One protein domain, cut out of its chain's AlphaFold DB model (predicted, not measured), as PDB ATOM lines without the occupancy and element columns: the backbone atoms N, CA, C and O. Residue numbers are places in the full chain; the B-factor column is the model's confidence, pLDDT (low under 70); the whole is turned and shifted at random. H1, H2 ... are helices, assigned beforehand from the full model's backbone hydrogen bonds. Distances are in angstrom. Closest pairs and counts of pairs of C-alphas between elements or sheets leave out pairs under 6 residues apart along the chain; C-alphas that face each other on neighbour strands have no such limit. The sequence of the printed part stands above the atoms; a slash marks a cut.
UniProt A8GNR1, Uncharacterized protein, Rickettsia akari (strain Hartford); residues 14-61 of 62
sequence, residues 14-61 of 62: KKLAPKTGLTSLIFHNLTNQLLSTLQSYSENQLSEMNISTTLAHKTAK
ATOM      1  N   LYS A  14     -34.186  -2.851  13.028       82.00
ATOM      2  CA  LYS A  14     -33.698  -4.225  12.776       82.00
ATOM      3  C   LYS A  14     -33.693  -4.572  11.286       82.00
ATOM      4  O   LYS A  14     -32.820  -5.293  10.821       82.00
ATOM      5  N   LYS A  15     -34.670  -4.054  10.536       78.31
ATOM      6  CA  LYS A  15     -34.785  -4.251   9.083       78.31
ATOM      7  C   LYS A  15     -33.926  -3.265   8.279       78.31
ATOM      8  O   LYS A  15     -33.609  -3.560   7.130       78.31
ATOM      9  N   LEU A  16     -33.573  -2.119   8.871       71.19
ATOM     10  CA  LEU A  16     -32.752  -1.070   8.254       71.19
ATOM     11  C   LEU A  16     -31.245  -1.362   8.359       71.19
ATOM     12  O   LEU A  16     -30.527  -1.135   7.395       71.19
ATOM     13  N   ALA A  17     -30.778  -1.934   9.473       62.59
ATOM     14  CA  ALA A  17     -29.357  -2.214   9.728       62.59
ATOM     15  C   ALA A  17     -28.606  -3.062   8.666       62.59
ATOM     16  O   ALA A  17     -27.433  -2.784   8.436       62.59
ATOM     17  N   PRO A  18     -29.207  -4.072   7.998       64.38
ATOM     18  CA  PRO A  18     -28.479  -4.908   7.041       64.38
ATOM     19  C   PRO A  18     -28.451  -4.348   5.612       64.38
ATOM     20  O   PRO A  18     -27.827  -4.945   4.737       64.38
ATOM     21  N   LYS A  19     -29.161  -3.248   5.326       62.22
ATOM     22  CA  LYS A  19     -29.300  -2.709   3.971       62.22
ATOM     23  C   LYS A  19     -28.708  -1.307   3.926       62.22
ATOM     24  O   LYS A  19     -29.303  -0.390   4.470       62.22
ATOM     25  N   THR A  20     -27.632  -1.149   3.157       56.59
ATOM     26  CA  THR A  20     -27.065   0.113   2.633       56.59
ATOM     27  C   THR A  20     -26.010   0.832   3.480       56.59
ATOM     28  O   THR A  20     -26.150   1.011   4.685       56.59
ATOM     29  N   GLY A  21     -24.947   1.276   2.797       54.47
ATOM     30  CA  GLY A  21     -24.077   2.338   3.281       54.47
ATOM     31  C   GLY A  21     -24.900   3.614   3.402       54.47
ATOM     32  O   GLY A  21     -25.483   4.076   2.421       54.47
ATOM     33  N   LEU A  22     -24.995   4.133   4.622       62.06
ATOM     34  CA  LEU A  22     -25.708   5.366   4.916       62.06
ATOM     35  C   LEU A  22     -24.980   6.525   4.233       62.06
ATOM     36  O   LEU A  22     -23.837   6.834   4.564       62.06
ATOM     37  N   THR A  23     -25.636   7.169   3.272       64.62
ATOM     38  CA  THR A  23     -25.205   8.483   2.800       64.62
ATOM     39  C   THR A  23     -25.532   9.519   3.876       64.62
ATOM     40  O   THR A  23     -26.567   9.442   4.539       64.62
ATOM     41  N   SER A  24     -24.617  10.468   4.094       68.19
ATOM     42  CA  SER A  24     -24.788  11.527   5.095       68.19
ATOM     43  C   SER A  24     -26.075  12.315   4.849       68.19
ATOM     44  O   SER A  24     -26.431  12.597   3.701       68.19
ATOM     45  N   LEU A  25     -26.751  12.725   5.926       69.75
ATOM     46  CA  LEU A  25     -27.906  13.614   5.835       69.75
ATOM     47  C   LEU A  25     -27.463  14.948   5.220       69.75
ATOM     48  O   LEU A  25     -26.571  15.618   5.733       69.75
ATOM     49  N   ILE A  26     -28.102  15.345   4.121       74.00
ATOM     50  CA  ILE A  26     -27.764  16.578   3.387       74.00
ATOM     51  C   ILE A  26     -28.237  17.831   4.161       74.00
ATOM     52  O   ILE A  26     -27.718  18.925   3.962       74.00
ATOM     53  N   PHE A  27     -29.177  17.676   5.103       78.69
ATOM     54  CA  PHE A  27     -29.857  18.778   5.798       78.69
ATOM     55  C   PHE A  27     -29.632  18.802   7.319       78.69
ATOM     56  O   PHE A  27     -30.547  19.124   8.074       78.69
ATOM     57  N   HIS A  28     -28.415  18.501   7.784       81.25
ATOM     58  CA  HIS A  28     -28.092  18.438   9.220       81.25
ATOM     59  C   HIS A  28     -28.523  19.673  10.024       81.25
ATOM     60  O   HIS A  28     -29.074  19.527  11.112       81.25
ATOM     61  N   ASN A  29     -28.314  20.884   9.498       86.31
ATOM     62  CA  ASN A  29     -28.661  22.108  10.225       86.31
ATOM     63  C   ASN A  29     -30.177  22.237  10.457       86.31
ATOM     64  O   ASN A  29     -30.615  22.530  11.566       86.31
ATOM     65  N   LEU A  30     -30.984  21.939   9.431       86.88
ATOM     66  CA  LEU A  30     -32.445  21.950   9.539       86.88
ATOM     67  C   LEU A  30     -32.938  20.855  10.488       86.88
ATOM     68  O   LEU A  30     -33.823  21.104  11.303       86.88
ATOM     69  N   THR A  31     -32.344  19.658  10.425       86.56
ATOM     70  CA  THR A  31     -32.673  18.567  11.352       86.56
ATOM     71  C   THR A  31     -32.390  18.962  12.802       86.56
ATOM     72  O   THR A  31     -33.223  18.709  13.669       86.56
ATOM     73  N   ASN A  32     -31.268  19.635  13.066       87.50
ATOM     74  CA  ASN A  32     -30.906  20.076  14.413       87.50
ATOM     75  C   ASN A  32     -31.822  21.195  14.933       87.50
ATOM     76  O   ASN A  32     -32.236  21.141  16.087       87.50
ATOM     77  N   GLN A  33     -32.189  22.169  14.092       90.88
ATOM     78  CA  GLN A  33     -33.142  23.227  14.462       90.88
ATOM     79  C   GLN A  33     -34.544  22.671  14.755       90.88
ATOM     80  O   GLN A  33     -35.222  23.103  15.696       90.88
ATOM     81  N   LEU A  34     -34.985  21.686  13.967       88.25
ATOM     82  CA  LEU A  34     -36.249  21.003  14.216       88.25
ATOM     83  C   LEU A  34     -36.197  20.225  15.535       88.25
ATOM     84  O   LEU A  34     -37.123  20.321  16.336       88.25
ATOM     85  N   LEU A  35     -35.100  19.507  15.788       88.56
ATOM     86  CA  LEU A  35     -34.906  18.756  17.026       88.56
ATOM     87  C   LEU A  35     -34.942  19.672  18.255       88.56
ATOM     88  O   LEU A  35     -35.667  19.372  19.200       88.56
ATOM     89  N   SER A  36     -34.234  20.805  18.231       88.62
ATOM     90  CA  SER A  36     -34.248  21.757  19.351       88.62
ATOM     91  C   SER A  36     -35.639  22.334  19.606       88.62
ATOM     92  O   SER A  36     -36.032  22.525  20.754       88.62
ATOM     93  N   THR A  37     -36.411  22.573  18.542       89.31
ATOM     94  CA  THR A  37     -37.796  23.046  18.664       89.31
ATOM     95  C   THR A  37     -38.672  21.979  19.319       89.31
ATOM     96  O   THR A  37     -39.387  22.272  20.272       89.31
ATOM     97  N   LEU A  38     -38.572  20.722  18.876       85.75
ATOM     98  CA  LEU A  38     -39.352  19.615  19.440       85.75
ATOM     99  C   LEU A  38     -38.988  19.317  20.900       85.75
ATOM    100  O   LEU A  38     -39.873  19.026  21.695       85.75
ATOM    101  N   GLN A  39     -37.712  19.435  21.270       86.06
ATOM    102  CA  GLN A  39     -37.253  19.265  22.654       86.06
ATOM    103  C   GLN A  39     -37.775  20.352  23.601       86.06
ATOM    104  O   GLN A  39     -37.815  20.140  24.809       86.06
ATOM    105  N   SER A  40     -38.179  21.508  23.070       88.94
ATOM    106  CA  SER A  40     -38.789  22.571  23.872       88.94
ATOM    107  C   SER A  40     -40.259  22.301  24.218       88.94
ATOM    108  O   SER A  40     -40.814  22.977  25.083       88.94
ATOM    109  N   TYR A  41     -40.898  21.324  23.563       87.12
ATOM    110  CA  TYR A  41     -42.299  20.992  23.805       87.12
ATOM    111  C   TYR A  41     -42.471  20.116  25.043       87.12
ATOM    112  O   TYR A  41     -41.746  19.149  25.270       87.12
ATOM    113  N   SER A  42     -43.496  20.436  25.830       84.69
ATOM    114  CA  SER A  42     -43.944  19.586  26.936       84.69
ATOM    115  C   SER A  42     -44.625  18.307  26.430       84.69
ATOM    116  O   SER A  42     -45.162  18.262  25.322       84.69
ATOM    117  N   GLU A  43     -44.681  17.266  27.266       80.06
ATOM    118  CA  GLU A  43     -45.368  16.008  26.927       80.06
ATOM    119  C   GLU A  43     -46.850  16.210  26.568       80.06
ATOM    120  O   GLU A  43     -47.375  15.512  25.699       80.06
ATOM    121  N   ASN A  44     -47.514  17.196  27.181       82.25
ATOM    122  CA  ASN A  44     -48.904  17.536  26.873       82.25
ATOM    123  C   ASN A  44     -49.034  18.098  25.451       82.25
ATOM    124  O   ASN A  44     -49.892  17.649  24.699       82.25
ATOM    125  N   GLN A  45     -48.131  19.000  25.053       83.44
ATOM    126  CA  GLN A  45     -48.089  19.548  23.690       83.44
ATOM    127  C   GLN A  45     -47.726  18.482  22.651       83.44
ATOM    128  O   GLN A  45     -48.238  18.495  21.536       83.44
ATOM    129  N   LEU A  46     -46.873  17.519  23.011       81.69
ATOM    130  CA  LEU A  46     -46.581  16.377  22.143       81.69
ATOM    131  C   LEU A  46     -47.771  15.418  22.036       81.69
ATOM    132  O   LEU A  46     -48.000  14.846  20.977       81.69
ATOM    133  N   SER A  47     -48.567  15.262  23.092       78.12
ATOM    134  CA  SER A  47     -49.764  14.412  23.068       78.12
ATOM    135  C   SER A  47     -50.869  14.985  22.165       78.12
ATOM    136  O   SER A  47     -51.636  14.218  21.580       78.12
ATOM    137  N   GLU A  48     -50.896  16.308  21.950       81.44
ATOM    138  CA  GLU A  48     -51.777  16.962  20.965       81.44
ATOM    139  C   GLU A  48     -51.465  16.561  19.510       81.44
ATOM    140  O   GLU A  48     -52.331  16.675  18.642       81.44
ATOM    141  N   MET A  49     -50.291  15.975  19.225       79.81
ATOM    142  CA  MET A  49     -49.999  15.350  17.922       79.81
ATOM    143  C   MET A  49     -50.760  14.027  17.681       79.81
ATOM    144  O   MET A  49     -50.434  13.292  16.743       79.81
ATOM    145  N   ASN A  50     -51.791  13.711  18.479       75.69
ATOM    146  CA  ASN A  50     -52.567  12.464  18.423       75.69
ATOM    147  C   ASN A  50     -51.687  11.208  18.536       75.69
ATOM    148  O   ASN A  50     -51.958  10.167  17.928       75.69
ATOM    149  N   ILE A  51     -50.607  11.312  19.305       75.56
ATOM    150  CA  ILE A  51     -49.750  10.192  19.681       75.56
ATOM    151  C   ILE A  51     -50.061   9.810  21.126       75.56
ATOM    152  O   ILE A  51     -50.356  10.668  21.953       75.56
ATOM    153  N   SER A  52     -50.032   8.514  21.442       75.50
ATOM    154  CA  SER A  52     -50.256   8.078  22.821       75.50
ATOM    155  C   SER A  52     -49.192   8.673  23.742       75.50
ATOM    156  O   SER A  52     -48.051   8.869  23.328       75.50
ATOM    157  N   THR A  53     -49.530   8.910  25.006       71.06
ATOM    158  CA  THR A  53     -48.604   9.468  26.007       71.06
ATOM    159  C   THR A  53     -47.313   8.650  26.122       71.06
ATOM    160  O   THR A  53     -46.220   9.205  26.162       71.06
ATOM    161  N   THR A  54     -47.408   7.318  26.052       74.75
ATOM    162  CA  THR A  54     -46.246   6.412  26.005       74.75
ATOM    163  C   THR A  54     -45.363   6.641  24.776       74.75
ATOM    164  O   THR A  54     -44.143   6.492  24.855       74.75
ATOM    165  N   LEU A  55     -45.962   6.966  23.627       72.50
ATOM    166  CA  LEU A  55     -45.227   7.280  22.406       72.50
ATOM    167  C   LEU A  55     -44.616   8.685  22.483       72.50
ATOM    168  O   LEU A  55     -43.437   8.819  22.181       72.50
ATOM    169  N   ALA A  56     -45.366   9.678  22.967       75.19
ATOM    170  CA  ALA A  56     -44.882  11.037  23.207       75.19
ATOM    171  C   ALA A  56     -43.653  11.047  24.127       75.19
ATOM    172  O   ALA A  56     -42.634  11.649  23.793       75.19
ATOM    173  N   HIS A  57     -43.705  10.292  25.227       74.00
ATOM    174  CA  HIS A  57     -42.589  10.141  26.160       74.00
ATOM    175  C   HIS A  57     -41.342   9.535  25.491       74.00
ATOM    176  O   HIS A  57     -40.230  10.030  25.663       74.00
ATOM    177  N   LYS A  58     -41.522   8.492  24.667       76.56
ATOM    178  CA  LYS A  58     -40.421   7.871  23.907       76.56
ATOM    179  C   LYS A  58     -39.832   8.786  22.833       76.56
ATOM    180  O   LYS A  58     -38.693   8.568  22.444       76.56
ATOM    181  N   THR A  59     -40.592   9.754  22.326       68.50
ATOM    182  CA  THR A  59     -40.119  10.713  21.317       68.50
ATOM    183  C   THR A  59     -39.539  11.992  21.917       68.50
ATOM    184  O   THR A  59     -38.764  12.665  21.248       68.50
ATOM    185  N   ALA A  60     -39.904  12.333  23.158       68.25
ATOM    186  CA  ALA A  60     -39.417  13.518  23.869       68.25
ATOM    187  C   ALA A  60     -38.006  13.333  24.447       68.25
ATOM    188  O   ALA A  60     -37.269  14.304  24.625       68.25
ATOM    189  N   LYS A  61     -37.630  12.088  24.759       60.75
ATOM    190  CA  LYS A  61     -36.358  11.754  25.400       60.75
ATOM    191  C   LYS A  61     -35.390  11.145  24.371       60.75
ATOM    192  O   LYS A  61     -35.749  10.119  23.793       60.75
TER     193      LYS A  61
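This is residues 14 to 61 of the 62 residues of an uncharacterized protein of Rickettsia akari (strain Hartford) (UniProt A8GNR1). The model is an open horseshoe: a long tail, residues 14 to 27, makes one side, the helix H1 runs along the base, and a small head of two short helices, H2 and H3, makes the other side. H2 and H3 pack on each other, the last residues of H3 come back near the end of H1, and the space between tail and head is empty. The printed part has 48 residues, with three named helices in the order H1, H2, H3 and no named strand; the class is all helix. The whole is only just loose, close to extended, with a radius of gyration of the C-alphas of 14.2 A, and its C-alphas span 37 by 26 by 16 A.

Residues 14 to 34 stand free, of which 28 to 34 belong to H1, residues 28 to 39. A tight link of 3 residues joins H1 to H2, residues 43 to 47. These two helices are only just apart, with their closest C-alphas 8.4 A from each other. H2 is joined by a tight link of 5 residues to H3, residues 53 to 60. H2 and H3 touch, with 8 pairs of C-alphas within 8 A; the closest are those of Leu 46 and Ala 56, 5.7 A apart. H1 and H3 are close but not clearly touching: their closest C-alphas, those of Gln 39 and Ala 60, are 6.3 A apart. The lines of H1 and H3 stand at a steep tilt of 43 degrees, and the two helices run opposite ways. In H1, H2 and H3 every O i to N i+4 pair is within hydrogen-bond range.

The printed part begins at Lys 14, whose C-alpha is at (-33.698, -4.225, 12.776), and residues 14 to 27 hold no named element. H1 begins at His 28, with its C-alpha at (-28.092, 18.438, 9.220), and ends at Gln 39; it is 16.3 A long from first to last C-alpha. H2 runs from Glu 43 to Ser 47 and is 6.1 A long. H3 runs from Thr 53 to Ala 60, is 10.3 A long and ends with C-alpha 60 at (-39.417, 13.518, 23.869).

The two C-alphas farthest apart are those of Gly 21 and Asn 44, 37.5 A, while the first and last printed C-alphas, those of Lys 14 and Lys 61, are 20.5 A apart. The C-alphas of residues 14 to 27 lie 14 to 22 A from the mean of the C-alphas. The printed part has no cut, and neither link between named helices is long. The mean pLDDT of the printed part is 76.9; residues 17 to 25 and 59 to 61 are under 70, the model's low confidence.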